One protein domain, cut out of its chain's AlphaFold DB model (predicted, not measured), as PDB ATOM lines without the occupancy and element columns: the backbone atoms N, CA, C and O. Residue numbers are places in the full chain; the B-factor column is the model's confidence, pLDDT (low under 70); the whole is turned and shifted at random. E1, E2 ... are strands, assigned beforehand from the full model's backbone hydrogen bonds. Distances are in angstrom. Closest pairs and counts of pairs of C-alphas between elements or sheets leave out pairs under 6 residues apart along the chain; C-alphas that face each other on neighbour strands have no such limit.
ATOM      1  N   MET A  55      -2.065   0.185  95.881       98.69
ATOM      2  CA  MET A  55      -1.166   1.330  96.046       98.69
ATOM      3  C   MET A  55      -1.407   2.090  97.359       98.69
ATOM      4  O   MET A  55      -2.510   2.070  97.912       98.69
ATOM      5  N   ASP A  56      -0.385   2.792  97.844       98.56
ATOM      6  CA  ASP A  56      -0.440   3.656  99.027       98.56
ATOM      7  C   ASP A  56      -1.152   4.988  98.737       98.56
ATOM      8  O   ASP A  56      -0.507   6.007  98.539       98.56
ATOM      9  N   ARG A  57      -2.491   4.972  98.724       98.50
ATOM     10  CA  ARG A  57      -3.361   6.152  98.515       98.50
ATOM     11  C   ARG A  57      -2.934   7.043  97.322       98.50
ATOM     12  O   ARG A  57      -2.422   8.137  97.541       98.50
ATOM     13  N   PRO A  58      -3.158   6.596  96.071       98.75
ATOM     14  CA  PRO A  58      -3.021   7.459  94.897       98.75
ATOM     15  C   PRO A  58      -3.916   8.692  94.980       98.75
ATOM     16  O   PRO A  58      -5.123   8.531  95.171       98.75
ATOM     17  N   GLU A  59      -3.336   9.879  94.795       98.69
ATOM     18  CA  GLU A  59      -4.074  11.150  94.753       98.69
ATOM     19  C   GLU A  59      -3.908  11.842  93.394       98.69
ATOM     20  O   GLU A  59      -4.550  11.425  92.423       98.69
ATOM     21  N   TRP A  60      -3.075  12.877  93.275       98.75
ATOM     22  CA  TRP A  60      -2.948  13.617  92.019       98.75
ATOM     23  C   TRP A  60      -2.042  12.922  91.013       98.75
ATOM     24  O   TRP A  60      -1.050  12.274  91.349       98.75
ATOM     25  N   VAL A  61      -2.376  13.133  89.742       98.69
ATOM     26  CA  VAL A  61      -1.611  12.680  88.583       98.69
ATOM     27  C   VAL A  61      -1.197  13.902  87.774       98.69
ATOM     28  O   VAL A  61      -2.021  14.776  87.508       98.69
ATOM     29  N   SER A  62       0.060  13.953  87.345       98.19
ATOM     30  CA  SER A  62       0.553  14.995  86.442       98.19
ATOM     31  C   SER A  62       1.486  14.394  85.393       98.19
ATOM     32  O   SER A  62       2.201  13.432  85.668       98.19
ATOM     33  N   VAL A  63       1.479  14.954  84.183       98.38
ATOM     34  CA  VAL A  63       2.296  14.481  83.054       98.38
ATOM     35  C   VAL A  63       3.313  15.551  82.698       98.38
ATOM     36  O   VAL A  63       2.957  16.713  82.505       98.38
ATOM     37  N   SER A  64       4.582  15.163  82.615       97.81
ATOM     38  CA  SER A  64       5.662  16.064  82.225       97.81
ATOM     39  C   SER A  64       5.460  16.527  80.776       97.81
ATOM     40  O   SER A  64       5.488  15.690  79.870       97.81
ATOM     41  N   PRO A  65       5.337  17.840  80.506       95.88
ATOM     42  CA  PRO A  65       5.216  18.352  79.141       95.88
ATOM     43  C   PRO A  65       6.531  18.237  78.355       95.88
ATOM     44  O   PRO A  65       6.549  18.458  77.148       95.88
ATOM     45  N   VAL A  66       7.636  17.911  79.038       94.38
ATOM     46  CA  VAL A  66       8.972  17.786  78.446       94.38
ATOM     47  C   VAL A  66       9.283  16.338  78.076       94.38
ATOM     48  O   VAL A  66       9.893  16.088  77.039       94.38
ATOM     49  N   THR A  67       8.895  15.382  78.926       94.88
ATOM     50  CA  THR A  67       9.282  13.970  78.772       94.88
ATOM     51  C   THR A  67       8.121  13.037  78.450       94.88
ATOM     52  O   THR A  67       8.387  11.928  78.009       94.88
ATOM     53  N   GLY A  68       6.866  13.445  78.671       97.56
ATOM     54  CA  GLY A  68       5.699  12.556  78.583       97.56
ATOM     55  C   GLY A  68       5.568  11.582  79.761       97.56
ATOM     56  O   GLY A  68       4.588  10.854  79.860       97.56
ATOM     57  N   GLU A  69       6.527  11.570  80.688       98.62
ATOM     58  CA  GLU A  69       6.468  10.719  81.876       98.62
ATOM     59  C   GLU A  69       5.367  11.179  82.834       98.62
ATOM     60  O   GLU A  69       5.125  12.379  83.011       98.62
ATOM     61  N   VAL A  70       4.722  10.214  83.480       98.81
ATOM     62  CA  VAL A  70       3.582  10.435  84.372       98.81
ATOM     63  C   VAL A  70       4.028  10.286  85.819       98.81
ATOM     64  O   VAL A  70       4.790   9.378  86.132       98.81
ATOM     65  N   TYR A  71       3.548  11.165  86.694       98.88
ATOM     66  CA  TYR A  71       3.889  11.239  88.114       98.88
ATOM     67  C   TYR A  71       2.605  11.152  88.931       98.88
ATOM     68  O   TYR A  71       1.627  11.831  88.608       98.88
ATOM     69  N   VAL A  72       2.616  10.339  89.986       98.94
ATOM     70  CA  VAL A  72       1.478  10.146  90.889       98.94
ATOM     71  C   VAL A  72       1.931  10.209  92.332       98.94
ATOM     72  O   VAL A  72       2.883   9.532  92.730       98.94
ATOM     73  N   THR A  73       1.228  11.002  93.129       98.94
ATOM     74  CA  THR A  73       1.397  11.010  94.579       98.94
ATOM     75  C   THR A  73       0.740   9.806  95.216       98.94
ATOM     76  O   THR A  73      -0.399   9.456  94.924       98.94
ATOM     77  N   LEU A  74       1.492   9.178  96.110       98.88
ATOM     78  CA  LEU A  74       1.074   8.103  96.991       98.88
ATOM     79  C   LEU A  74       1.199   8.640  98.418       98.88
ATOM     80  O   LEU A  74       2.250   8.500  99.051       98.88
ATOM     81  N   THR A  75       0.163   9.355  98.871       98.50
ATOM     82  CA  THR A  75       0.269  10.324  99.981       98.50
ATOM     83  C   THR A  75       0.682   9.678 101.307       98.50
ATOM     84  O   THR A  75       1.530  10.198 102.022       98.50
ATOM     85  N   ASN A  76       0.162   8.496 101.643       97.88
ATOM     86  CA  ASN A  76       0.588   7.674 102.784       97.88
ATOM     87  C   ASN A  76      -0.249   6.387 102.849       97.88
ATOM     88  O   ASN A  76      -1.266   6.238 102.178       97.88
ATOM     89  N   ASN A  77       0.164   5.440 103.689       97.56
ATOM     90  CA  ASN A  77      -0.629   4.279 104.070       97.56
ATOM     91  C   ASN A  77      -0.107   3.653 105.373       97.56
ATOM     92  O   ASN A  77       0.817   2.834 105.368       97.56
ATOM     93  N   SER A  78      -0.746   3.969 106.501       95.12
ATOM     94  CA  SER A  78      -0.398   3.364 107.795       95.12
ATOM     95  C   SER A  78      -0.739   1.873 107.910       95.12
ATOM     96  O   SER A  78      -0.292   1.223 108.848       95.12
ATOM     97  N   ASN A  79      -1.483   1.316 106.948       96.00
ATOM     98  CA  ASN A  79      -1.805  -0.110 106.896       96.00
ATOM     99  C   ASN A  79      -0.815  -0.920 106.036       96.00
ATOM    100  O   ASN A  79      -0.927  -2.150 105.978       96.00
ATOM    101  N   ARG A  80       0.144  -0.273 105.353       97.56
ATOM    102  CA  ARG A  80       1.198  -0.963 104.591       97.56
ATOM    103  C   ARG A  80       2.120  -1.734 105.537       97.56
ATOM    104  O   ARG A  80       2.515  -1.223 106.573       97.56
ATOM    105  N   GLY A  81       2.434  -2.981 105.211       94.38
ATOM    106  CA  GLY A  81       3.142  -3.918 106.085       94.38
ATOM    107  C   GLY A  81       2.348  -4.409 107.306       94.38
ATOM    108  O   GLY A  81       2.846  -5.272 108.021       94.38
ATOM    109  N   VAL A  82       1.122  -3.907 107.524       91.56
ATOM    110  CA  VAL A  82       0.233  -4.297 108.633       91.56
ATOM    111  C   VAL A  82      -0.938  -5.130 108.112       91.56
ATOM    112  O   VAL A  82      -1.047  -6.315 108.411       91.56
ATOM    113  N   SER A  83      -1.810  -4.517 107.307       94.25
ATOM    114  CA  SER A  83      -2.967  -5.171 106.674       94.25
ATOM    115  C   SER A  83      -2.739  -5.453 105.191       94.25
ATOM    116  O   SER A  83      -3.405  -6.312 104.613       94.25
ATOM    117  N   TYR A  84      -1.805  -4.735 104.569       95.38
ATOM    118  CA  TYR A  84      -1.416  -4.909 103.174       95.38
ATOM    119  C   TYR A  84       0.073  -5.253 103.104       95.38
ATOM    120  O   TYR A  84       0.848  -4.620 103.815       95.38
ATOM    121  N   PRO A  85       0.509  -6.221 102.281       95.62
ATOM    122  CA  PRO A  85       1.924  -6.583 102.186       95.62
ATOM    123  C   PRO A  85       2.757  -5.422 101.638       95.62
ATOM    124  O   PRO A  85       2.235  -4.577 100.925       95.62
ATOM    125  N   VAL A  86       4.045  -5.370 101.954       97.69
ATOM    126  CA  VAL A  86       4.990  -4.490 101.247       97.69
ATOM    127  C   VAL A  86       5.371  -5.096  99.894       97.69
ATOM    128  O   VAL A  86       5.399  -6.317  99.754       97.69
ATOM    129  N   ASP A  87       5.655  -4.246  98.912       98.19
ATOM    130  CA  ASP A  87       6.098  -4.612  97.559       98.19
ATOM    131  C   ASP A  87       7.039  -3.525  97.016       98.19
ATOM    132  O   ASP A  87       7.235  -2.501  97.676       98.19
ATOM    133  N   ALA A  88       7.652  -3.719  95.845       98.62
ATOM    134  CA  ALA A  88       8.638  -2.757  95.348       98.62
ATOM    135  C   ALA A  88       8.050  -1.354  95.105       98.62
ATOM    136  O   ALA A  88       8.771  -0.366  95.259       98.62
ATOM    137  N   ALA A  89       6.772  -1.257  94.724       98.69
ATOM    138  CA  ALA A  89       6.095   0.011  94.457       98.69
ATOM    139  C   ALA A  89       5.586   0.688  95.740       98.69
ATOM    140  O   ALA A  89       5.376   1.892  95.745       98.69
ATOM    141  N   ASN A  90       5.427  -0.061  96.837       98.75
ATOM    142  CA  ASN A  90       4.998   0.415  98.153       98.75
ATOM    143  C   ASN A  90       5.924  -0.162  99.249       98.75
ATOM    144  O   ASN A  90       5.505  -1.008 100.053       98.75
ATOM    145  N   PRO A  91       7.208   0.249  99.291       98.12
ATOM    146  CA  PRO A  91       8.266  -0.590  99.861       98.12
ATOM    147  C   PRO A  91       8.596  -0.292 101.329       98.12
ATOM    148  O   PRO A  91       9.533  -0.875 101.881       98.12
ATOM    149  N   ARG A  92       7.875   0.640 101.967       97.44
ATOM    150  CA  ARG A  92       8.186   1.102 103.327       97.44
ATOM    151  C   ARG A  92       7.175   0.602 104.353       97.44
ATOM    152  O   ARG A  92       5.972   0.820 104.224       97.44
ATOM    153  N   ASN A  93       7.703   0.011 105.419       95.75
ATOM    154  CA  ASN A  93       7.022  -0.201 106.687       95.75
ATOM    155  C   ASN A  93       8.031   0.068 107.804       95.75
ATOM    156  O   ASN A  93       9.046  -0.618 107.902       95.75
ATOM    157  N   TYR A  94       7.784   1.101 108.604       92.50
ATOM    158  CA  TYR A  94       8.793   1.614 109.527       92.50
ATOM    159  C   TYR A  94       8.978   0.676 110.726       92.50
ATOM    160  O   TYR A  94       8.069  -0.071 111.082       92.50
ATOM    161  N   ALA A  95      10.111   0.788 111.430       79.12
ATOM    162  CA  ALA A  95      10.514  -0.097 112.537       79.12
ATOM    163  C   ALA A  95       9.493  -0.270 113.690       79.12
ATOM    164  O   ALA A  95       9.633  -1.168 114.513       79.12
ATOM    165  N   THR A  96       8.456   0.571 113.762       74.56
ATOM    166  CA  THR A  96       7.361   0.467 114.746       74.56
ATOM    167  C   THR A  96       6.081  -0.162 114.181       74.56
ATOM    168  O   THR A  96       5.033  -0.070 114.814       74.56
ATOM    169  N   ASN A  97       6.157  -0.784 112.999       75.12
ATOM    170  CA  ASN A  97       5.041  -1.369 112.253       75.12
ATOM    171  C   ASN A  97       3.865  -0.394 112.061       75.12
ATOM    172  O   ASN A  97       2.707  -0.722 112.308       75.12
ATOM    173  N   LYS A  98       4.185   0.849 111.685       83.62
ATOM    174  CA  LYS A  98       3.212   1.944 111.499       83.62
ATOM    175  C   LYS A  98       2.876   2.206 110.027       83.62
ATOM    176  O   LYS A  98       2.280   3.241 109.720       83.62
ATOM    177  N   GLY A  99       3.323   1.323 109.136       93.25
ATOM    178  CA  GLY A  99       3.262   1.509 107.696       93.25
ATOM    179  C   GLY A  99       4.010   2.743 107.206       93.25
ATOM    180  O   GLY A  99       4.883   3.292 107.884       93.25
ATOM    181  N   ASN A 100       3.669   3.163 105.995       96.44
ATOM    182  CA  ASN A 100       4.250   4.312 105.321       96.44
ATOM    183  C   ASN A 100       3.495   5.584 105.738       96.44
ATOM    184  O   ASN A 100       2.409   5.851 105.235       96.44
ATOM    185  N   ARG A 101       4.048   6.383 106.655       95.00
ATOM    186  CA  ARG A 101       3.374   7.600 107.155       95.00
ATOM    187  C   ARG A 101       3.640   8.864 106.343       95.00
ATOM    188  O   ARG A 101       2.974   9.857 106.593       95.00
ATOM    189  N   ASN A 102       4.625   8.845 105.448       97.25
ATOM    190  CA  ASN A 102       5.108  10.067 104.798       97.25
ATOM    191  C   ASN A 102       4.869  10.109 103.293       97.25
ATOM    192  O   ASN A 102       5.028  11.169 102.704       97.25
ATOM    193  N   GLY A 103       4.519   8.985 102.674       98.38
ATOM    194  CA  GLY A 103       4.212   8.945 101.251       98.38
ATOM    195  C   GLY A 103       5.411   9.062 100.323       98.38
ATOM    196  O   GLY A 103       6.561   9.230 100.732       98.38
ATOM    197  N   HIS A 104       5.142   8.902  99.040       98.88
ATOM    198  CA  HIS A 104       6.136   9.004  97.983       98.88
ATOM    199  C   HIS A 104       5.463   9.398  96.667       98.88
ATOM    200  O   HIS A 104       4.241   9.409  96.560       98.88
ATOM    201  N   ILE A 105       6.265   9.748  95.671       98.94
ATOM    202  CA  ILE A 105       5.807  10.034  94.313       98.94
ATOM    203  C   ILE A 105       6.368   8.938  93.421       98.94
ATOM    204  O   ILE A 105       7.587   8.819  93.279       98.94
ATOM    205  N   ILE A 106       5.486   8.135  92.837       98.94
ATOM    206  CA  ILE A 106       5.855   7.156  91.815       98.94
ATOM    207  C   ILE A 106       5.764   7.819  90.440       98.94
ATOM    208  O   ILE A 106       4.890   8.659  90.217       98.94
ATOM    209  N   ARG A 107       6.654   7.458  89.516       98.81
ATOM    210  CA  ARG A 107       6.568   7.914  88.125       98.81
ATOM    211  C   ARG A 107       6.807   6.779  87.143       98.81
ATOM    212  O   ARG A 107       7.430   5.774  87.489       98.81
ATOM    213  N   TRP A 108       6.333   6.942  85.914       98.88
ATOM    214  CA  TRP A 108       6.579   5.979  84.847       98.88
ATOM    215  C   TRP A 108       6.694   6.615  83.463       98.88
ATOM    216  O   TRP A 108       6.196   7.710  83.199       98.88
ATOM    217  N   ALA A 109       7.355   5.875  82.578       98.75
ATOM    218  CA  ALA A 109       7.518   6.168  81.167       98.75
ATOM    219  C   ALA A 109       6.807   5.074  80.370       98.75
ATOM    220  O   ALA A 109       7.139   3.889  80.495       98.75
ATOM    221  N   GLU A 110       5.827   5.464  79.557       98.69
ATOM    222  CA  GLU A 110       5.145   4.531  78.660       98.69
ATOM    223  C   GLU A 110       6.125   3.985  77.617       98.69
ATOM    224  O   GLU A 110       7.020   4.691  77.130       98.69
ATOM    225  N   LYS A 111       5.982   2.705  77.261       98.44
ATOM    226  CA  LYS A 111       6.882   2.061  76.300       98.44
ATOM    227  C   LYS A 111       6.879   2.825  74.977       98.44
ATOM    228  O   LYS A 111       5.845   2.991  74.344       98.44
ATOM    229  N   GLY A 112       8.069   3.235  74.539       97.12
ATOM    230  CA  GLY A 112       8.236   3.976  73.288       97.12
ATOM    231  C   GLY A 112       7.733   5.420  73.339       97.12
ATOM    232  O   GLY A 112       7.582   6.015  72.278       97.12
ATOM    233  N   ASN A 113       7.497   5.980  74.535       95.75
ATOM    234  CA  ASN A 113       6.884   7.299  74.714       95.75
ATOM    235  C   ASN A 113       5.503   7.404  74.034       95.75
ATOM    236  O   ASN A 113       5.137   8.439  73.480       95.75
ATOM    237  N   ASP A 114       4.765   6.293  74.035       98.06
ATOM    238  CA  ASP A 114       3.451   6.158  73.419       98.06
ATOM    239  C   ASP A 114       2.411   5.870  74.502       98.06
ATOM    240  O   ASP A 114       2.369   4.779  75.064       98.06
ATOM    241  N   HIS A 115       1.534   6.836  74.772       97.56
ATOM    242  CA  HIS A 115       0.469   6.696  75.770       97.56
ATOM    243  C   HIS A 115      -0.634   5.692  75.389       97.56
ATOM    244  O   HIS A 115      -1.558   5.472  76.172       97.56
ATOM    245  N   THR A 116      -0.561   5.076  74.206       98.06
ATOM    246  CA  THR A 116      -1.401   3.929  73.833       98.06
ATOM    247  C   THR A 116      -0.767   2.582  74.193       98.06
ATOM    248  O   THR A 116      -1.443   1.549  74.127       98.06
ATOM    249  N   ALA A 117       0.506   2.568  74.605       98.50
ATOM    250  CA  ALA A 117       1.187   1.360  75.040       98.50
ATOM    251  C   ALA A 117       0.523   0.759  76.288       98.50
ATOM    252  O   ALA A 117       0.018   1.450  77.165       98.50
ATOM    253  N   THR A 118       0.561  -0.569  76.398       98.56
ATOM    254  CA  THR A 118       0.013  -1.298  77.555       98.56
ATOM    255  C   THR A 118       1.098  -1.761  78.526       98.56
ATOM    256  O   THR A 118       0.880  -2.679  79.316       98.56
ATOM    257  N   SER A 119       2.290  -1.170  78.442       98.88
ATOM    258  CA  SER A 119       3.439  -1.488  79.287       98.88
ATOM    259  C   SER A 119       4.298  -0.253  79.500       98.88
ATOM    260  O   SER A 119       4.490   0.516  78.559       98.88
ATOM    261  N   PHE A 120       4.891  -0.139  80.681       98.88
ATOM    262  CA  PHE A 120       5.704   1.005  81.082       98.88
ATOM    263  C   PHE A 120       6.893   0.573  81.943       98.88
ATOM    264  O   PHE A 120       6.935  -0.545  82.465       98.88
ATOM    265  N   ASN A 121       7.856   1.475  82.107       98.88
ATOM    266  CA  ASN A 121       8.924   1.372  83.099       98.88
ATOM    267  C   ASN A 121       8.670   2.394  84.205       98.88
ATOM    268  O   ASN A 121       8.255   3.510  83.903       98.88
ATOM    269  N   TRP A 122       8.925   2.035  85.460       98.88
ATOM    270  CA  TRP A 122       8.646   2.885  86.614       98.88
ATOM    271  C   TRP A 122       9.789   2.884  87.634       98.88
ATOM    272  O   TRP A 122      10.540   1.916  87.771       98.88
ATOM    273  N   ASP A 123       9.877   3.978  88.382       98.88
ATOM    274  CA  ASP A 123      10.655   4.115  89.611       98.88
ATOM    275  C   ASP A 123       9.913   5.038  90.598       98.88
ATOM    276  O   ASP A 123       8.875   5.632  90.280       98.88
ATOM    277  N   ILE A 124      10.405   5.134  91.833       98.88
ATOM    278  CA  ILE A 124       9.895   6.102  92.805       98.88
ATOM    279  C   ILE A 124      10.750   7.360  92.695       98.88
ATOM    280  O   ILE A 124      11.887   7.392  93.167       98.88
ATOM    281  N   TYR A 125      10.184   8.396  92.073       98.81
ATOM    282  CA  TYR A 125      10.809   9.704  91.887       98.81
ATOM    283  C   TYR A 125      11.295  10.296  93.213       98.81
ATOM    284  O   TYR A 125      12.442  10.728  93.322       98.81
ATOM    285  N   LEU A 126      10.427  10.295  94.230       98.75
ATOM    286  CA  LEU A 126      10.709  10.937  95.509       98.75
ATOM    287  C   LEU A 126      10.079  10.173  96.671       98.75
ATOM    288  O   LEU A 126       8.862  10.014  96.728       98.75
ATOM    289  N   PHE A 127      10.890   9.767  97.643       98.69
ATOM    290  CA  PHE A 127      10.430   9.312  98.949       98.69
ATOM    291  C   PHE A 127      10.337  10.507  99.888       98.69
ATOM    292  O   PHE A 127      11.358  11.004 100.363       98.69
ATOM    293  N   ALA A 128       9.116  10.952 100.182       98.44
ATOM    294  CA  ALA A 128       8.906  11.970 101.196       98.44
ATOM    295  C   ALA A 128       9.218  11.387 102.581       98.44
ATOM    296  O   ALA A 128       8.826  10.261 102.910       98.44
ATOM    297  N   ALA A 129       9.978  12.134 103.372       97.00
ATOM    298  CA  ALA A 129      10.349  11.801 104.736       97.00
ATOM    299  C   ALA A 129      10.896  13.052 105.441       97.00
ATOM    300  O   ALA A 129      11.526  13.884 104.783       97.00
ATOM    301  N   PRO A 130      10.748  13.145 106.774       96.00
ATOM    302  CA  PRO A 130      11.585  14.007 107.598       96.00
ATOM    303  C   PRO A 130      13.073  13.767 107.316       96.00
ATOM    304  O   PRO A 130      13.498  12.611 107.219       96.00
ATOM    305  N   ASN A 131      13.879  14.827 107.230       96.81
ATOM    306  CA  ASN A 131      15.289  14.698 106.848       96.81
ATOM    307  C   ASN A 131      16.119  13.812 107.801       96.81
ATOM    308  O   ASN A 131      17.065  13.152 107.372       96.81
ATOM    309  N   ASP A 132      15.761  13.796 109.085       95.69
ATOM    310  CA  ASP A 132      16.400  13.033 110.164       95.69
ATOM    311  C   ASP A 132      15.822  11.616 110.350       95.69
ATOM    312  O   ASP A 132      16.326  10.843 111.168       95.69
ATOM    313  N   LEU A 133      14.799  11.232 109.578       94.94
ATOM    314  CA  LEU A 133      14.300   9.859 109.528       94.94
ATOM    315  C   LEU A 133      15.172   9.032 108.569       94.94
ATOM    316  O   LEU A 133      14.704   8.512 107.558       94.94
ATOM    317  N   THR A 134      16.466   8.928 108.885       94.69
ATOM    318  CA  THR A 134      17.533   8.462 107.978       94.69
ATOM    319  C   THR A 134      17.242   7.123 107.301       94.69
ATOM    320  O   THR A 134      17.551   6.957 106.127       94.69
ATOM    321  N   ALA A 135      16.629   6.170 108.011       95.31
ATOM    322  CA  ALA A 135      16.311   4.851 107.457       95.31
ATOM    323  C   ALA A 135      15.228   4.883 106.359       95.31
ATOM    324  O   ALA A 135      15.190   3.989 105.519       95.31
ATOM    325  N   GLU A 136      14.363   5.905 106.361       96.44
ATOM    326  CA  GLU A 136      13.218   6.038 105.445       96.44
ATOM    327  C   GLU A 136      13.387   7.180 104.430       96.44
ATOM    328  O   GLU A 136      12.623   7.271 103.462       96.44
ATOM    329  N   ASN A 137      14.385   8.043 104.639       97.38
ATOM    330  CA  ASN A 137      14.769   9.138 103.753       97.38
ATOM    331  C   ASN A 137      15.651   8.631 102.597       97.38
ATOM    332  O   ASN A 137      16.840   8.934 102.494       97.38
ATOM    333  N   LEU A 138      15.055   7.827 101.717       98.31
ATOM    334  CA  LEU A 138      15.765   7.175 100.610       98.31
ATOM    335  C   LEU A 138      16.150   8.142  99.479       98.31
ATOM    336  O   LEU A 138      17.056   7.850  98.696       98.31
ATOM    337  N   SER A 139      15.480   9.295  99.398       98.19
ATOM    338  CA  SER A 139      15.759  10.335  98.403       98.19
ATOM    339  C   SER A 139      16.803  11.358  98.851       98.19
ATOM    340  O   SER A 139      17.171  12.201  98.041       98.19
ATOM    341  N   GLY A 140      17.292  11.306 100.094       97.69
ATOM    342  CA  GLY A 140      18.330  12.227 100.569       97.69
ATOM    343  C   GLY A 140      17.830  13.652 100.827       97.69
ATOM    344  O   GLY A 140      18.580  14.612 100.659       97.69
ATOM    345  N   LEU A 141      16.566  13.803 101.234       98.19
ATOM    346  CA  LEU A 141      15.988  15.087 101.630       98.19
ATOM    347  C   LEU A 141      16.769  15.708 102.796       98.19
ATOM    348  O   LEU A 141      17.233  15.010 103.700       98.19
ATOM    349  N   ASN A 142      16.881  17.030 102.799       97.19
ATOM    350  CA  ASN A 142      17.497  17.811 103.865       97.19
ATOM    351  C   ASN A 142      16.462  18.755 104.505       97.19
ATOM    352  O   ASN A 142      15.324  18.845 104.056       97.19
ATOM    353  N   ALA A 143      16.841  19.491 105.552       95.50
ATOM    354  CA  ALA A 143      15.912  20.371 106.277       95.50
ATOM    355  C   ALA A 143      15.266  21.483 105.408       95.50
ATOM    356  O   ALA A 143      14.233  22.055 105.771       95.50
ATOM    357  N   ASN A 144      15.855  21.806 104.253       94.81
ATOM    358  CA  ASN A 144      15.368  22.848 103.349       94.81
ATOM    359  C   ASN A 144      14.327  22.335 102.342       94.81
ATOM    360  O   ASN A 144      13.614  23.146 101.745       94.81
ATOM    361  N   ASN A 145      14.224  21.020 102.140       96.81
ATOM    362  CA  ASN A 145      13.333  20.428 101.140       96.81
ATOM    363  C   ASN A 145      12.573  19.182 101.613       96.81
ATOM    364  O   ASN A 145      11.816  18.614 100.830       96.81
ATOM    365  N   ASP A 146      12.728  18.778 102.871       97.69
ATOM    366  CA  ASP A 146      11.967  17.672 103.424       97.69
ATOM    367  C   ASP A 146      10.464  17.959 103.510       97.69
ATOM    368  O   ASP A 146       9.998  19.099 103.601       97.69
ATOM    369  N   LEU A 147       9.686  16.891 103.413       98.12
ATOM    370  CA  LEU A 147       8.237  16.947 103.314       98.12
ATOM    371  C   LEU A 147       7.633  15.619 103.768       98.12
ATOM    372  O   LEU A 147       8.324  14.611 103.937       98.12
ATOM    373  N   SER A 148       6.320  15.627 103.931       97.69
ATOM    374  CA  SER A 148       5.505  14.460 104.228       97.69
ATOM    375  C   SER A 148       4.174  14.617 103.511       97.69
ATOM    376  O   SER A 148       3.755  15.744 103.255       97.69
ATOM    377  N   SER A 149       3.549  13.491 103.185       98.31
ATOM    378  CA  SER A 149       2.235  13.391 102.554       98.31
ATOM    379  C   SER A 149       2.087  14.292 101.324       98.31
ATOM    380  O   SER A 149       1.287  15.229 101.323       98.31
ATOM    381  N   PRO A 150       2.917  14.077 100.281       98.75
ATOM    382  CA  PRO A 150       2.723  14.781  99.028       98.75
ATOM    383  C   PRO A 150       1.366  14.361  98.449       98.75
ATOM    384  O   PRO A 150       1.077  13.168  98.355       98.75
ATOM    385  N   ASP A 151       0.567  15.344  98.055       98.75
ATOM    386  CA  ASP A 151      -0.774  15.171  97.494       98.75
ATOM    387  C   ASP A 151      -0.836  15.866  96.127       98.75
ATOM    388  O   ASP A 151      -0.597  15.234  95.099       98.75
ATOM    389  N   GLY A 152      -1.075  17.177  96.079       98.69
ATOM    390  CA  GLY A 152      -1.253  17.865  94.804       98.69
ATOM    391  C   GLY A 152       0.003  17.875  93.917       98.69
ATOM    392  O   GLY A 152       1.096  18.201  94.378       98.69
ATOM    393  N   LEU A 153      -0.160  17.617  92.613       98.50
ATOM    394  CA  LEU A 153       0.908  17.685  91.603       98.50
ATOM    395  C   LEU A 153       0.521  18.558  90.412       98.50
ATOM    396  O   LEU A 153      -0.600  18.488  89.914       98.50
ATOM    397  N   TYR A 154       1.479  19.328  89.899       98.38
ATOM    398  CA  TYR A 154       1.291  20.105  88.675       98.38
ATOM    399  C   TYR A 154       2.606  20.332  87.949       98.38
ATOM    400  O   TYR A 154       3.575  20.800  88.539       98.38
ATOM    401  N   PHE A 155       2.627  20.033  86.654       98.00
ATOM    402  CA  PHE A 155       3.700  20.493  85.788       98.00
ATOM    403  C   PHE A 155       3.337  21.840  85.188       98.00
ATOM    404  O   PHE A 155       2.294  21.975  84.549       98.00
ATOM    405  N   ASP A 156       4.228  22.820  85.334       95.69
ATOM    406  CA  ASP A 156       4.118  24.025  84.522       95.69
ATOM    407  C   ASP A 156       4.674  23.795  83.098       95.69
ATOM    408  O   ASP A 156       5.453  22.861  82.880       95.69
ATOM    409  N   PRO A 157       4.311  24.636  82.108       93.88
ATOM    410  CA  PRO A 157       4.748  24.465  80.717       93.88
ATOM    411  C   PRO A 157       6.266  24.481  80.486       93.88
ATOM    412  O   PRO A 157       6.715  24.131  79.398       93.88
ATOM    413  N   ARG A 158       7.068  24.897  81.474       93.69
ATOM    414  CA  ARG A 158       8.538  24.895  81.406       93.69
ATOM    415  C   ARG A 158       9.134  23.586  81.933       93.69
ATOM    416  O   ARG A 158      10.346  23.412  81.870       93.69
ATOM    417  N   GLY A 159       8.302  22.680  82.450       94.56
ATOM    418  CA  GLY A 159       8.715  21.391  82.999       94.56
ATOM    419  C   GLY A 159       9.039  21.412  84.493       94.56
ATOM    420  O   GLY A 159       9.605  20.440  84.985       94.56
ATOM    421  N   VAL A 160       8.693  22.476  85.230       96.06
ATOM    422  CA  VAL A 160       8.820  22.473  86.698       96.06
ATOM    423  C   VAL A 160       7.707  21.625  87.297       96.06
ATOM    424  O   VAL A 160       6.533  21.876  87.015       96.06
ATOM    425  N   LEU A 161       8.074  20.664  88.144       98.19
ATOM    426  CA  LEU A 161       7.125  19.912  88.953       98.19
ATOM    427  C   LEU A 161       6.844  20.671  90.246       98.19
ATOM    428  O   LEU A 161       7.732  20.884  91.070       98.19
ATOM    429  N   TRP A 162       5.594  21.050  90.440       98.62
ATOM    430  CA  TRP A 162       5.095  21.623  91.675       98.62
ATOM    431  C   TRP A 162       4.459  20.527  92.528       98.62
ATOM    432  O   TRP A 162       3.593  19.795  92.046       98.62
ATOM    433  N   ILE A 163       4.899  20.421  93.783       98.88
ATOM    434  CA  ILE A 163       4.461  19.402  94.745       98.88
ATOM    435  C   ILE A 163       3.797  20.107  95.921       98.88
ATOM    436  O   ILE A 163       4.414  20.956  96.562       98.88
ATOM    437  N   GLN A 164       2.555  19.749  96.201       98.81
ATOM    438  CA  GLN A 164       1.757  20.254  97.311       98.81
ATOM    439  C   GLN A 164       1.602  19.152  98.363       98.81
ATOM    440  O   GLN A 164       1.706  17.970  98.031       98.81
ATOM    441  N   THR A 165       1.379  19.514  99.624       98.75
ATOM    442  CA  THR A 165       1.240  18.532 100.710       98.75
ATOM    443  C   THR A 165      -0.079  18.700 101.456       98.75
ATOM    444  O   THR A 165      -0.439  19.833 101.797       98.75
ATOM    445  N   ASP A 166      -0.690  17.573 101.807       97.75
ATOM    446  CA  ASP A 166      -1.766  17.440 102.793       97.75
ATOM    447  C   ASP A 166      -1.296  16.470 103.882       97.75
ATOM    448  O   ASP A 166      -1.287  15.251 103.705       97.75
ATOM    449  N   ASP A 167      -0.785  17.012 104.985       88.94
ATOM    450  CA  ASP A 167      -0.023  16.236 105.946       88.94
ATOM    451  C   ASP A 167      -0.550  16.301 107.382       88.94
ATOM    452  O   ASP A 167      -0.647  17.357 108.003       88.94
ATOM    453  N   GLY A 168      -0.752  15.109 107.953       85.06
ATOM    454  CA  GLY A 168      -1.028  14.900 109.375       85.06
ATOM    455  C   GLY A 168       0.135  14.288 110.173       85.06
ATOM    456  O   GLY A 168      -0.009  14.051 111.375       85.06
ATOM    457  N   ALA A 169       1.279  13.971 109.551       84.62
ATOM    458  CA  ALA A 169       2.374  13.227 110.193       84.62
ATOM    459  C   ALA A 169       3.586  14.086 110.609       84.62
ATOM    460  O   ALA A 169       4.370  13.646 111.458       84.62
ATOM    461  N   TYR A 170       3.736  15.284 110.045       88.62
ATOM    462  CA  TYR A 170       4.884  16.195 110.155       88.62
ATOM    463  C   TYR A 170       4.534  17.543 110.811       88.62
ATOM    464  O   TYR A 170       5.382  18.429 110.940       88.62
ATOM    465  N   THR A 171       3.304  17.668 111.312       86.88
ATOM    466  CA  THR A 171       2.714  18.894 111.881       86.88
ATOM    467  C   THR A 171       3.430  19.448 113.117       86.88
ATOM    468  O   THR A 171       3.245  20.611 113.472       86.88
ATOM    469  N   SER A 172       4.277  18.654 113.784       88.88
ATOM    470  CA  SER A 172       5.118  19.125 114.895       88.88
ATOM    471  C   SER A 172       6.362  19.897 114.448       88.88
ATOM    472  O   SER A 172       7.034  20.491 115.291       88.88
ATOM    473  N   ARG A 173       6.690  19.880 113.148       91.19
ATOM    474  CA  ARG A 173       7.903  20.503 112.597       91.19
ATOM    475  C   ARG A 173       7.600  21.705 111.720       91.19
ATOM    476  O   ARG A 173       8.283  22.718 111.813       91.19
ATOM    477  N   THR A 174       6.590  21.584 110.866       94.25
ATOM    478  CA  THR A 174       6.169  22.620 109.919       94.25
ATOM    479  C   THR A 174       4.707  22.400 109.521       94.25
ATOM    480  O   THR A 174       4.084  21.428 109.944       94.25
ATOM    481  N   ASN A 175       4.164  23.304 108.709       96.44
ATOM    482  CA  ASN A 175       2.848  23.158 108.090       96.44
ATOM    483  C   ASN A 175       2.979  22.629 106.656       96.44
ATOM    484  O   ASN A 175       4.080  22.592 106.090       96.44
ATOM    485  N   CYS A 176       1.835  22.302 106.058       97.94
ATOM    486  CA  CYS A 176       1.723  21.967 104.647       97.94
ATOM    487  C   CYS A 176       2.349  23.035 103.745       97.94
ATOM    488  O   CYS A 176       2.371  24.224 104.067       97.94
ATOM    489  N   MET A 177       2.900  22.607 102.618       98.19
ATOM    490  CA  MET A 177       3.837  23.395 101.836       98.19
ATOM    491  C   MET A 177       3.671  23.170 100.335       98.19
ATOM    492  O   MET A 177       3.033  22.220  99.888       98.19
ATOM    493  N   LEU A 178       4.288  24.061  99.566       98.56
ATOM    494  CA  LEU A 178       4.505  23.917  98.134       98.56
ATOM    495  C   LEU A 178       6.008  23.810  97.880       98.56
ATOM    496  O   LEU A 178       6.779  24.645  98.368       98.56
ATOM    497  N   LEU A 179       6.420  22.835  97.080       98.38
ATOM    498  CA  LEU A 179       7.785  22.678  96.597       98.38
ATOM    499  C   LEU A 179       7.826  22.821  95.077       98.38
ATOM    500  O   LEU A 179       6.881  22.456  94.381       98.38
ATOM    501  N   ALA A 180       8.947  23.331  94.580       97.56
ATOM    502  CA  ALA A 180       9.298  23.317  93.168       97.56
ATOM    503  C   ALA A 180      10.444  22.327  92.957       97.56
ATOM    504  O   ALA A 180      11.447  22.378  93.679       97.56
ATOM    505  N   ALA A 181      10.295  21.442  91.978       97.12
ATOM    506  CA  ALA A 181      11.214  20.348  91.732       97.12
ATOM    507  C   ALA A 181      11.487  20.138  90.236       97.12
ATOM    508  O   ALA A 181      10.683  20.483  89.366       97.12
ATOM    509  N   LEU A 182      12.645  19.557  89.942       95.12
ATOM    510  CA  LEU A 182      13.023  19.093  88.615       95.12
ATOM    511  C   LEU A 182      12.566  17.645  88.411       95.12
ATOM    512  O   LEU A 182      12.844  16.812  89.275       95.12
ATOM    513  N   PRO A 183      11.925  17.311  87.277       92.44
ATOM    514  CA  PRO A 183      11.313  15.999  87.076       92.44
ATOM    515  C   PRO A 183      12.319  14.857  86.981       92.44
ATOM    516  O   PRO A 183      12.022  13.759  87.429       92.44
ATOM    517  N   GLY A 184      13.507  15.094  86.417       93.25
ATOM    518  CA  GLY A 184      14.421  14.008  86.062       93.25
ATOM    519  C   GLY A 184      13.865  13.136  84.925       93.25
ATOM    520  O   GLY A 184      13.119  13.633  84.077       93.25
ATOM    521  N   LYS A 185      14.271  11.863  84.883       96.75
ATOM    522  CA  LYS A 185      13.775  10.825  83.962       96.75
ATOM    523  C   LYS A 185      13.692   9.474  84.660       96.75
ATOM    524  O   LYS A 185      14.551   9.170  85.482       96.75
ATOM    525  N   VAL A 186      12.739   8.626  84.292       98.19
ATOM    526  CA  VAL A 186      12.666   7.249  84.811       98.19
ATOM    527  C   VAL A 186      14.010   6.534  84.624       98.19
ATOM    528  O   VAL A 186      14.600   6.571  83.542       98.19
ATOM    529  N   ASN A 187      14.471   5.857  85.679       96.50
ATOM    530  CA  ASN A 187      15.775   5.188  85.784       96.50
ATOM    531  C   ASN A 187      16.998   6.126  85.888       96.50
ATOM    532  O   ASN A 187      18.117   5.697  85.608       96.50
ATOM    533  N   ASP A 188      16.827   7.377  86.320       97.44
ATOM    534  CA  ASP A 188      17.937   8.305  86.617       97.44
ATOM    535  C   ASP A 188      18.577   8.116  88.011       97.44
ATOM    536  O   ASP A 188      19.477   8.868  88.390       97.44
ATOM    537  N   GLY A 189      18.126   7.119  88.777       96.75
ATOM    538  CA  GLY A 189      18.641   6.797  90.106       96.75
ATOM    539  C   GLY A 189      19.207   5.381  90.222       96.75
ATOM    540  O   GLY A 189      20.054   4.967  89.430       96.75
ATOM    541  N   LYS A 190      18.816   4.646  91.270       97.06
ATOM    542  CA  LYS A 190      19.398   3.335  91.617       97.06
ATOM    543  C   LYS A 190      18.417   2.409  92.336       97.06
ATOM    544  O   LYS A 190      17.451   2.858  92.949       97.06
ATOM    545  N   GLU A 191      18.714   1.110  92.322       98.19
ATOM    546  CA  GLU A 191      18.061   0.137  93.206       98.19
ATOM    547  C   GLU A 191      18.596   0.286  94.642       98.19
ATOM    548  O   GLU A 191      19.796   0.487  94.860       98.19
ATOM    549  N   VAL A 192      17.703   0.187  95.625       98.06
ATOM    550  CA  VAL A 192      18.026   0.162  97.057       98.06
ATOM    551  C   VAL A 192      17.209  -0.920  97.758       98.06
ATOM    552  O   VAL A 192      16.173  -1.348  97.253       98.06
ATOM    553  N   THR A 193      17.645  -1.315  98.951       98.00
ATOM    554  CA  THR A 193      16.856  -2.146  99.867       98.00
ATOM    555  C   THR A 193      16.369  -1.273 101.019       98.00
ATOM    556  O   THR A 193      17.182  -0.612 101.665       98.00
ATOM    557  N   THR A 194      15.060  -1.244 101.269       97.12
ATOM    558  CA  THR A 194      14.461  -0.469 102.365       97.12
ATOM    559  C   THR A 194      14.770  -1.085 103.729       97.12
ATOM    560  O   THR A 194      15.192  -2.239 103.830       97.12
ATOM    561  N   SER A 195      14.505  -0.339 104.804       95.12
ATOM    562  CA  SER A 195      14.563  -0.840 106.187       95.12
ATOM    563  C   SER A 195      13.662  -2.062 106.436       95.12
ATOM    564  O   SER A 195      13.941  -2.864 107.324       95.12
ATOM    565  N   ALA A 196      12.622  -2.245 105.613       95.12
ATOM    566  CA  ALA A 196      11.725  -3.397 105.627       95.12
ATOM    567  C   ALA A 196      12.248  -4.593 104.801       95.12
ATOM    568  O   ALA A 196      11.537  -5.581 104.627       95.12
ATOM    569  N   GLY A 197      13.473  -4.514 104.266       96.06
ATOM    570  CA  GLY A 197      14.094  -5.574 103.468       96.06
ATOM    571  C   GLY A 197      13.585  -5.663 102.025       96.06
ATOM    572  O   GLY A 197      13.849  -6.657 101.351       96.06
ATOM    573  N   ILE A 198      12.869  -4.645 101.537       97.81
ATOM    574  CA  ILE A 198      12.262  -4.649 100.203       97.81
ATOM    575  C   ILE A 198      13.163  -3.941  99.207       97.81
ATOM    576  O   ILE A 198      13.582  -2.806  99.429       97.81
ATOM    577  N   LYS A 199      13.442  -4.605  98.087       98.38
ATOM    578  CA  LYS A 199      14.125  -3.979  96.958       98.38
ATOM    579  C   LYS A 199      13.177  -3.042  96.223       98.38
ATOM    580  O   LYS A 199      12.047  -3.410  95.921       98.38
ATOM    581  N   THR A 200      13.645  -1.841  95.922       98.62
ATOM    582  CA  THR A 200      12.889  -0.825  95.186       98.62
ATOM    583  C   THR A 200      13.827   0.070  94.380       98.62
ATOM    584  O   THR A 200      15.046   0.021  94.549       98.62
ATOM    585  N   ARG A 201      13.264   0.894  93.495       98.38
ATOM    586  CA  ARG A 201      13.990   1.833  92.635       98.38
ATOM    587  C   ARG A 201      13.732   3.250  93.109       98.38
ATOM    588  O   ARG A 201      12.586   3.691  93.142       98.38
ATOM    589  N   VAL A 202      14.802   3.951  93.454       98.31
ATOM    590  CA  VAL A 202      14.772   5.373  93.800       98.31
ATOM    591  C   VAL A 202      15.232   6.155  92.582       98.31
ATOM    592  O   VAL A 202      16.236   5.776  91.978       98.31
ATOM    593  N   GLY A 203      14.538   7.240  92.254       98.31
ATOM    594  CA  GLY A 203      14.995   8.224  91.280       98.31
ATOM    595  C   GLY A 203      16.220   9.010  91.762       98.31
ATOM    596  O   GLY A 203      16.860   8.690  92.775       98.31
ATOM    597  N   MET A 204      16.563  10.052  91.013       97.00
ATOM    598  CA  MET A 204      17.642  10.981  91.333       97.00
ATOM    599  C   MET A 204      17.551  11.482  92.784       97.00
ATOM    600  O   MET A 204      16.489  11.851  93.279       97.00
ATOM    601  N   GLN A 205      18.700  11.530  93.466       97.69
ATOM    602  CA  GLN A 205      18.780  12.055  94.830       97.69
ATOM    603  C   GLN A 205      18.421  13.543  94.876       97.69
ATOM    604  O   GLN A 205      18.865  14.335  94.039       97.69
ATOM    605  N   ALA A 206      17.654  13.921  95.892       97.06
ATOM    606  CA  ALA A 206      17.306  15.297  96.176       97.06
ATOM    607  C   ALA A 206      18.544  16.100  96.598       97.06
ATOM    608  O   ALA A 206      19.429  15.627  97.311       97.06
ATOM    609  N   ASN A 207      18.586  17.349  96.163       94.62
ATOM    610  CA  ASN A 207      19.515  18.366  96.620       94.62
ATOM    611  C   ASN A 207      18.858  19.741  96.465       94.62
ATOM    612  O   ASN A 207      17.771  19.889  95.907       94.62
ATOM    613  N   GLU A 208      19.527  20.774  96.956       90.69
ATOM    614  CA  GLU A 208      18.990  22.131  96.885       90.69
ATOM    615  C   GLU A 208      18.977  22.698  95.465       90.69
ATOM    616  O   GLU A 208      18.408  23.757  95.252       90.69
ATOM    617  N   GLN A 209      19.587  22.047  94.477       91.75
ATOM    618  CA  GLN A 209      19.526  22.479  93.084       91.75
ATOM    619  C   GLN A 209      18.301  21.906  92.359       91.75
ATOM    620  O   GLN A 209      17.805  22.554  91.440       91.75
ATOM    621  N   ASN A 210      17.792  20.742  92.774       94.62
ATOM    622  CA  ASN A 210      16.723  20.032  92.067       94.62
ATOM    623  C   ASN A 210      15.374  19.980  92.798       94.62
ATOM    624  O   ASN A 210      14.374  19.709  92.142       94.62
ATOM    625  N   ILE A 211      15.306  20.282  94.097       97.19
ATOM    626  CA  ILE A 211      14.041  20.433  94.825       97.19
ATOM    627  C   ILE A 211      14.176  21.468  95.939       97.19
ATOM    628  O   ILE A 211      15.101  21.432  96.755       97.19
ATOM    629  N   LYS A 212      13.232  22.413  95.973       95.81
ATOM    630  CA  LYS A 212      13.199  23.510  96.944       95.81
ATOM    631  C   LYS A 212      11.794  23.721  97.476       95.81
ATOM    632  O   LYS A 212      10.836  23.805  96.707       95.81
ATOM    633  N   ARG A 213      11.687  23.920  98.789       97.12
ATOM    634  CA  ARG A 213      10.474  24.458  99.404       97.12
ATOM    635  C   ARG A 213      10.267  25.899  98.937       97.12
ATOM    636  O   ARG A 213      11.155  26.736  99.079       97.12
ATOM    637  N   PHE A 214       9.103  26.173  98.362       97.00
ATOM    638  CA  PHE A 214       8.746  27.474  97.796       97.00
ATOM    639  C   PHE A 214       7.811  28.266  98.714       97.00
ATOM    640  O   PHE A 214       7.955  29.479  98.845       97.00
ATOM    641  N   PHE A 215       6.865  27.590  99.367       97.62
ATOM    642  CA  PHE A 215       5.876  28.216 100.244       97.62
ATOM    643  C   PHE A 215       5.491  27.279 101.392       97.62
ATOM    644  O   PHE A 215       5.500  26.064 101.218       97.62
ATOM    645  N   VAL A 216       5.139  27.843 102.549       97.88
ATOM    646  CA  VAL A 216       4.574  27.125 103.703       97.88
ATOM    647  C   VAL A 216       3.253  27.789 104.074       97.88
ATOM    648  O   VAL A 216       3.199  29.006 104.260       97.88
ATOM    649  N   GLY A 217       2.197  26.987 104.161       97.50
ATOM    650  CA  GLY A 217       0.848  27.417 104.491       97.50
ATOM    651  C   GLY A 217       0.653  27.763 105.971       97.50
ATOM    652  O   GLY A 217       1.531  27.527 106.813       97.50
ATOM    653  N   PRO A 218      -0.501  28.363 106.314       96.88
ATOM    654  CA  PRO A 218      -0.889  28.575 107.703       96.88
ATOM    655  C   PRO A 218      -1.084  27.255 108.461       96.88
ATOM    656  O   PRO A 218      -1.149  26.167 107.899       96.88
ATOM    657  N   LYS A 219      -1.189  27.351 109.785       96.19
ATOM    658  CA  LYS A 219      -1.393  26.180 110.639       96.19
ATOM    659  C   LYS A 219      -2.749  25.520 110.355       96.19
ATOM    660  O   LYS A 219      -3.755  26.219 110.231       96.19
ATOM    661  N   GLY A 220      -2.771  24.190 110.316       96.00
ATOM    662  CA  GLY A 220      -3.991  23.398 110.126       96.00
ATOM    663  C   GLY A 220      -4.577  23.456 108.715       96.00
ATOM    664  O   GLY A 220      -5.707  23.036 108.542       96.00
ATOM    665  N   CYS A 221      -3.866  24.010 107.729       97.94
ATOM    666  CA  CYS A 221      -4.285  23.899 106.333       97.94
ATOM    667  C   CYS A 221      -3.621  22.708 105.643       97.94
ATOM    668  O   CYS A 221      -2.535  22.283 106.040       97.94
ATOM    669  N   GLU A 222      -4.170  22.328 104.499       98.31
ATOM    670  CA  GLU A 222      -3.399  21.769 103.389       98.31
ATOM    671  C   GLU A 222      -3.115  22.856 102.341       98.31
ATOM    672  O   GLU A 222      -3.808  23.881 102.248       98.31
ATOM    673  N   VAL A 223      -2.077  22.623 101.540       98.62
ATOM    674  CA  VAL A 223      -1.851  23.370 100.300       98.62
ATOM    675  C   VAL A 223      -2.346  22.477  99.171       98.62
ATOM    676  O   VAL A 223      -1.900  21.342  99.059       98.62
ATOM    677  N   THR A 224      -3.273  22.962  98.352       98.62
ATOM    678  CA  THR A 224      -3.883  22.164  97.279       98.62
ATOM    679  C   THR A 224      -4.356  23.056  96.140       98.62
ATOM    680  O   THR A 224      -4.586  24.243  96.343       98.62
ATOM    681  N   GLY A 225      -4.571  22.488  94.952       98.25
ATOM    682  CA  GLY A 225      -5.028  23.211  93.766       98.25
ATOM    683  C   GLY A 225      -4.063  24.305  93.304       98.25
ATOM    684  O   GLY A 225      -3.825  25.286  93.992       98.25
ATOM    685  N   ILE A 226      -3.545  24.177  92.089       98.38
ATOM    686  CA  ILE A 226      -2.477  25.041  91.588       98.38
ATOM    687  C   ILE A 226      -2.690  25.361  90.112       98.38
ATOM    688  O   ILE A 226      -3.107  24.511  89.327       98.38
ATOM    689  N   THR A 227      -2.398  26.599  89.725       97.62
ATOM    690  CA  THR A 227      -2.296  26.991  88.318       97.62
ATOM    691  C   THR A 227      -1.369  28.192  88.160       97.62
ATOM    692  O   THR A 227      -1.179  28.978  89.090       97.62
ATOM    693  N   LEU A 228      -0.771  28.340  86.982       96.69
ATOM    694  CA  LEU A 228       0.198  29.387  86.669       96.69
ATOM    695  C   LEU A 228      -0.296  30.189  85.464       96.69
ATOM    696  O   LEU A 228      -0.775  29.611  84.487       96.69
ATOM    697  N   THR A 229      -0.166  31.515  85.508       97.31
ATOM    698  CA  THR A 229      -0.510  32.351  84.352       97.31
ATOM    699  C   THR A 229       0.396  32.054  83.154       97.31
ATOM    700  O   THR A 229       1.558  31.684  83.344       97.31
ATOM    701  N   PRO A 230      -0.081  32.259  81.908       95.69
ATOM    702  CA  PRO A 230       0.716  31.984  80.707       95.69
ATOM    703  C   PRO A 230       2.036  32.764  80.611       95.69
ATOM    704  O   PRO A 230       2.968  32.311  79.960       95.69
ATOM    705  N   ASP A 231       2.125  33.932  81.256       95.50
ATOM    706  CA  ASP A 231       3.348  34.742  81.330       95.50
ATOM    707  C   ASP A 231       4.293  34.326  82.471       95.50
ATOM    708  O   ASP A 231       5.359  34.920  82.639       95.50
ATOM    709  N   PHE A 232       3.905  33.316  83.257       95.62
ATOM    710  CA  PHE A 232       4.632  32.768  84.401       95.62
ATOM    711  C   PHE A 232       4.891  33.765  85.540       95.62
ATOM    712  O   PHE A 232       5.783  33.551  86.369       95.62
ATOM    713  N   LYS A 233       4.137  34.866  85.599       96.62
ATOM    714  CA  LYS A 233       4.323  35.922  86.610       96.62
ATOM    715  C   LYS A 233       3.445  35.755  87.840       96.62
ATOM    716  O   LYS A 233       3.764  36.325  88.883       96.62
ATOM    717  N   THR A 234       2.373  34.977  87.726       98.00
ATOM    718  CA  THR A 234       1.396  34.799  88.796       98.00
ATOM    719  C   THR A 234       1.076  33.327  88.995       98.00
ATOM    720  O   THR A 234       0.568  32.666  88.091       98.00
ATOM    721  N   LEU A 235       1.362  32.825  90.193       98.19
ATOM    722  CA  LEU A 235       1.022  31.476  90.627       98.19
ATOM    723  C   LEU A 235      -0.178  31.548  91.568       98.19
ATOM    724  O   LEU A 235      -0.143  32.277  92.559       98.19
ATOM    725  N   PHE A 236      -1.219  30.788  91.266       98.62
ATOM    726  CA  PHE A 236      -2.370  30.617  92.140       98.62
ATOM    727  C   PHE A 236      -2.259  29.273  92.843       98.62
ATOM    728  O   PHE A 236      -2.056  28.259  92.177       98.62
ATOM    729  N   ILE A 237      -2.410  29.273  94.167       98.69
ATOM    730  CA  ILE A 237      -2.580  28.052  94.964       98.69
ATOM    731  C   ILE A 237      -3.786  28.197  95.892       98.69
ATOM    732  O   ILE A 237      -4.120  29.325  96.267       98.69
ATOM    733  N   ASN A 238      -4.423  27.100  96.301       98.69
ATOM    734  CA  ASN A 238      -5.438  27.144  97.353       98.69
ATOM    735  C   ASN A 238      -4.855  26.746  98.708       98.69
ATOM    736  O   ASN A 238      -4.039  25.835  98.843       98.69
ATOM    737  N   ILE A 239      -5.331  27.449  99.725       98.62
ATOM    738  CA  ILE A 239      -5.165  27.100 101.127       98.62
ATOM    739  C   ILE A 239      -6.515  26.564 101.583       98.62
ATOM    740  O   ILE A 239      -7.481  27.332 101.661       98.62
ATOM    741  N   GLN A 240      -6.602  25.259 101.822       98.50
ATOM    742  CA  GLN A 240      -7.842  24.612 102.245       98.50
ATOM    743  C   GLN A 240      -7.852  24.440 103.769       98.50
ATOM    744  O   GLN A 240      -6.805  24.278 104.388       98.50
ATOM    745  N   HIS A 241      -9.044  24.588 104.359       97.62
ATOM    746  CA  HIS A 241      -9.359  24.374 105.779       97.62
ATOM    747  C   HIS A 241      -8.349  24.956 106.791       97.62
ATOM    748  O   HIS A 241      -8.055  24.313 107.795       97.62
ATOM    749  N   PRO A 242      -7.834  26.190 106.603       97.62
ATOM    750  CA  PRO A 242      -6.896  26.769 107.557       97.62
ATOM    751  C   PRO A 242      -7.503  26.775 108.962       97.62
ATOM    752  O   PRO A 242      -8.641  27.201 109.158       97.62
ATOM    753  N   GLY A 243      -6.725  26.334 109.943       96.19
ATOM    754  CA  GLY A 243      -7.170  26.255 111.327       96.19
ATOM    755  C   GLY A 243      -7.900  24.968 111.724       96.19
ATOM    756  O   GLY A 243      -8.369  24.910 112.860       96.19
ATOM    757  N   GLU A 244      -7.987  23.952 110.857       95.88
ATOM    758  CA  GLU A 244      -8.515  22.636 111.244       95.88
ATOM    759  C   GLU A 244      -7.776  22.098 112.475       95.88
ATOM    760  O   GLU A 244      -6.546  22.047 112.508       95.88
ATOM    761  N   ASP A 245      -8.531  21.771 113.525       92.50
ATOM    762  CA  ASP A 245      -8.011  21.346 114.829       92.50
ATOM    763  C   ASP A 245      -6.967  22.298 115.455       92.50
ATOM    764  O   ASP A 245      -6.192  21.911 116.333       92.50
ATOM    765  N   GLN A 246      -6.946  23.573 115.044       94.00
ATOM    766  CA  GLN A 246      -6.045  24.600 115.573       94.00
ATOM    767  C   GLN A 246      -6.823  25.778 116.175       94.00
ATOM    768  O   GLN A 246      -7.108  26.768 115.489       94.00
ATOM    769  N   PRO A 247      -7.121  25.735 117.487       92.69
ATOM    770  CA  PRO A 247      -7.771  26.840 118.178       92.69
ATOM    771  C   PRO A 247      -7.014  28.162 118.005       92.69
ATOM    772  O   PRO A 247      -5.793  28.223 118.144       92.69
ATOM    773  N   GLY A 248      -7.755  29.238 117.732       93.81
ATOM    774  CA  GLY A 248      -7.212  30.596 117.630       93.81
ATOM    775  C   GLY A 248      -6.583  30.956 116.280       93.81
ATOM    776  O   GLY A 248      -6.136  32.091 116.119       93.81
ATOM    777  N   VAL A 249      -6.563  30.051 115.296       95.94
ATOM    778  CA  VAL A 249      -6.164  30.400 113.926       95.94
ATOM    779  C   VAL A 249      -7.260  31.239 113.267       95.94
ATOM    780  O   VAL A 249      -8.403  30.811 113.166       95.94
ATOM    781  N   THR A 250      -6.893  32.429 112.787       96.81
ATOM    782  CA  THR A 250      -7.803  33.389 112.131       96.81
ATOM    783  C   THR A 250      -7.379  33.710 110.692       96.81
ATOM    784  O   THR A 250      -7.767  34.731 110.123       96.81
ATOM    785  N   TRP A 251      -6.544  32.861 110.081       96.88
ATOM    786  CA  TRP A 251      -6.014  33.104 108.738       96.88
ATOM    787  C   TRP A 251      -7.144  33.213 107.704       96.88
ATOM    788  O   TRP A 251      -8.059  32.391 107.671       96.88
ATOM    789  N   GLY A 252      -7.086  34.248 106.863       94.50
ATOM    790  CA  GLY A 252      -8.115  34.511 105.852       94.50
ATOM    791  C   GLY A 252      -9.440  35.050 106.407       94.50
ATOM    792  O   GLY A 252     -10.389  35.221 105.639       94.50
ATOM    793  N   ALA A 253      -9.537  35.338 107.712       95.00
ATOM    794  CA  ALA A 253     -10.726  35.956 108.289       95.00
ATOM    795  C   ALA A 253     -11.007  37.335 107.664       95.00
ATOM    796  O   ALA A 253     -10.100  38.076 107.282       95.00
ATOM    797  N   ILE A 254     -12.292  37.690 107.574       93.31
ATOM    798  CA  ILE A 254     -12.701  39.040 107.166       93.31
ATOM    799  C   ILE A 254     -12.283  40.074 108.214       93.31
ATOM    800  O   ILE A 254     -12.093  39.739 109.384       93.31
ATOM    801  N   ALA A 255     -12.205  41.345 107.817       92.06
ATOM    802  CA  ALA A 255     -11.942  42.437 108.749       92.06
ATOM    803  C   ALA A 255     -12.949  42.417 109.918       92.06
ATOM    804  O   ALA A 255     -14.159  42.467 109.703       92.06
ATOM    805  N   GLY A 256     -12.437  42.314 111.148       91.81
ATOM    806  CA  GLY A 256     -13.239  42.224 112.376       91.81
ATOM    807  C   GLY A 256     -13.756  40.822 112.731       91.81
ATOM    808  O   GLY A 256     -14.380  40.665 113.777       91.81
ATOM    809  N   GLY A 257     -13.499  39.805 111.902       94.44
ATOM    810  CA  GLY A 257     -13.869  38.412 112.162       94.44
ATOM    811  C   GLY A 257     -12.716  37.567 112.713       94.44
ATOM    812  O   GLY A 257     -11.550  37.944 112.634       94.44
ATOM    813  N   THR A 258     -13.053  36.389 113.242       96.31
ATOM    814  CA  THR A 258     -12.082  35.399 113.749       96.31
ATOM    815  C   THR A 258     -12.166  34.047 113.047       96.31
ATOM    816  O   THR A 258     -11.256  33.239 113.183       96.31
ATOM    817  N   THR A 259     -13.224  33.779 112.279       96.50
ATOM    818  CA  THR A 259     -13.384  32.510 111.560       96.50
ATOM    819  C   THR A 259     -12.364  32.409 110.424       96.50
ATOM    820  O   THR A 259     -12.411  33.251 109.519       96.50
ATOM    821  N   PRO A 260     -11.462  31.412 110.434       97.50
ATOM    822  CA  PRO A 260     -10.528  31.217 109.338       97.50
ATOM    823  C   PRO A 260     -11.275  30.775 108.073       97.50
ATOM    824  O   PRO A 260     -12.364  30.201 108.141       97.50
ATOM    825  N   ARG A 261     -10.722  31.087 106.898       97.75
ATOM    826  CA  ARG A 261     -11.387  30.834 105.609       97.75
ATOM    827  C   ARG A 261     -10.410  30.261 104.603       97.75
ATOM    828  O   ARG A 261      -9.349  30.841 104.391       97.75
ATOM    829  N   SER A 262     -10.813  29.185 103.930       98.31
ATOM    830  CA  SER A 262     -10.123  28.725 102.726       98.31
ATOM    831  C   SER A 262     -10.061  29.852 101.696       98.31
ATOM    832  O   SER A 262     -11.019  30.620 101.549       98.31
ATOM    833  N   ALA A 263      -8.949  29.947 100.973       97.75
ATOM    834  CA  ALA A 263      -8.766  30.975  99.959       97.75
ATOM    835  C   ALA A 263      -7.818  30.518  98.852       97.75
ATOM    836  O   ALA A 263      -6.851  29.799  99.102       97.75
ATOM    837  N   THR A 264      -8.059  31.015  97.642       98.25
ATOM    838  CA  THR A 264      -7.051  31.038  96.584       98.25
ATOM    839  C   THR A 264      -6.123  32.219  96.836       98.25
ATOM    840  O   THR A 264      -6.578  33.362  96.925       98.25
ATOM    841  N   VAL A 265      -4.826  31.959  96.951       97.00
ATOM    842  CA  VAL A 265      -3.803  32.997  97.094       97.00
ATOM    843  C   VAL A 265      -3.084  33.211  95.774       97.00
ATOM    844  O   VAL A 265      -2.840  32.277  95.013       97.00
ATOM    845  N   MET A 266      -2.743  34.468  95.518       97.81
ATOM    846  CA  MET A 266      -2.003  34.897  94.343       97.81
ATOM    847  C   MET A 266      -0.562  35.200  94.750       97.81
ATOM    848  O   MET A 266      -0.321  36.076  95.583       97.81
ATOM    849  N   ILE A 267       0.395  34.487  94.168       97.69
ATOM    850  CA  ILE A 267       1.822  34.663  94.428       97.69
ATOM    851  C   ILE A 267       2.454  35.337  93.214       97.69
ATOM    852  O   ILE A 267       2.377  34.828  92.098       97.69
ATOM    853  N   THR A 268       3.102  36.476  93.449       97.19
ATOM    854  CA  THR A 268       3.779  37.289  92.430       97.19
ATOM    855  C   THR A 268       5.136  37.754  92.946       97.19
ATOM    856  O   THR A 268       5.282  38.035  94.141       97.19
ATOM    857  N   LYS A 269       6.129  37.918  92.065       95.88
ATOM    858  CA  LYS A 269       7.379  38.591  92.450       95.88
ATOM    859  C   LYS A 269       7.157  40.100  92.613       95.88
ATOM    860  O   LYS A 269       6.434  40.713  91.833       95.88
TER     861      LYS A 269
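Overview. This is residues 55 to 269 of the 281 residues of a protein of Moraxella osloensis (UniProt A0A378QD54). With little regular structure, three twisted antiparallel sheets, E1 E2 E3 E4, E5 E6 E7 E10 and E11 E12 E13, fan out like propeller blades from E1, E5 and E11; hairpin E8 and E9 packs on E4. The printed part has 215 residues, 77 of them in 13 named strands and with no named helix, so the class is all strand by its named elements; the whole is compact, with a radius of gyration of the C-alphas of 17.6 A and spans of 56 by 44 by 30 A.

Along the chain. Find C-alpha 58 at (-3.021, 7.459, 94.897), beginning E1, 58 to 63; then E2, 70 to 74, E3, 104 to 110, E4, 119 to 127, 23.5 A long, E5, 150 to 155, E6, 161 to 165, E7, 177 to 181, E8, 190 to 193, E9, 199 to 202, E10, 211 to 216, E11, 222 to 228, E12, 234 to 240, and E13, 263 to 268, which ends with C-alpha 268 at (3.779, 37.289, 92.430).

Arrangement. In meanders E1 E2 E3 E4, E5 E6 E7 and E11 E12 E13, each strand is the antiparallel neighbour of the one before; look at N 72 and O 106 of E2 and E3, 2.8 A. The closest C-alphas of E1 and E5 are Trp 60 and Gly 152, 5.4 A; of E5 and E11, Gly 152 and Thr 224, 5.6 A; of E4 and E9, Ile 124 and Val 202, 5.0 A.

Size, cuts and confidence. The farthest C-alphas, Gly 112 and Gly 256, are 58.8 A apart. Long links are E2 to E3, E4 to E5, E6 to E7 and E12 to E13. The printed part has no cut; no printed residue is under 70 in pLDDT.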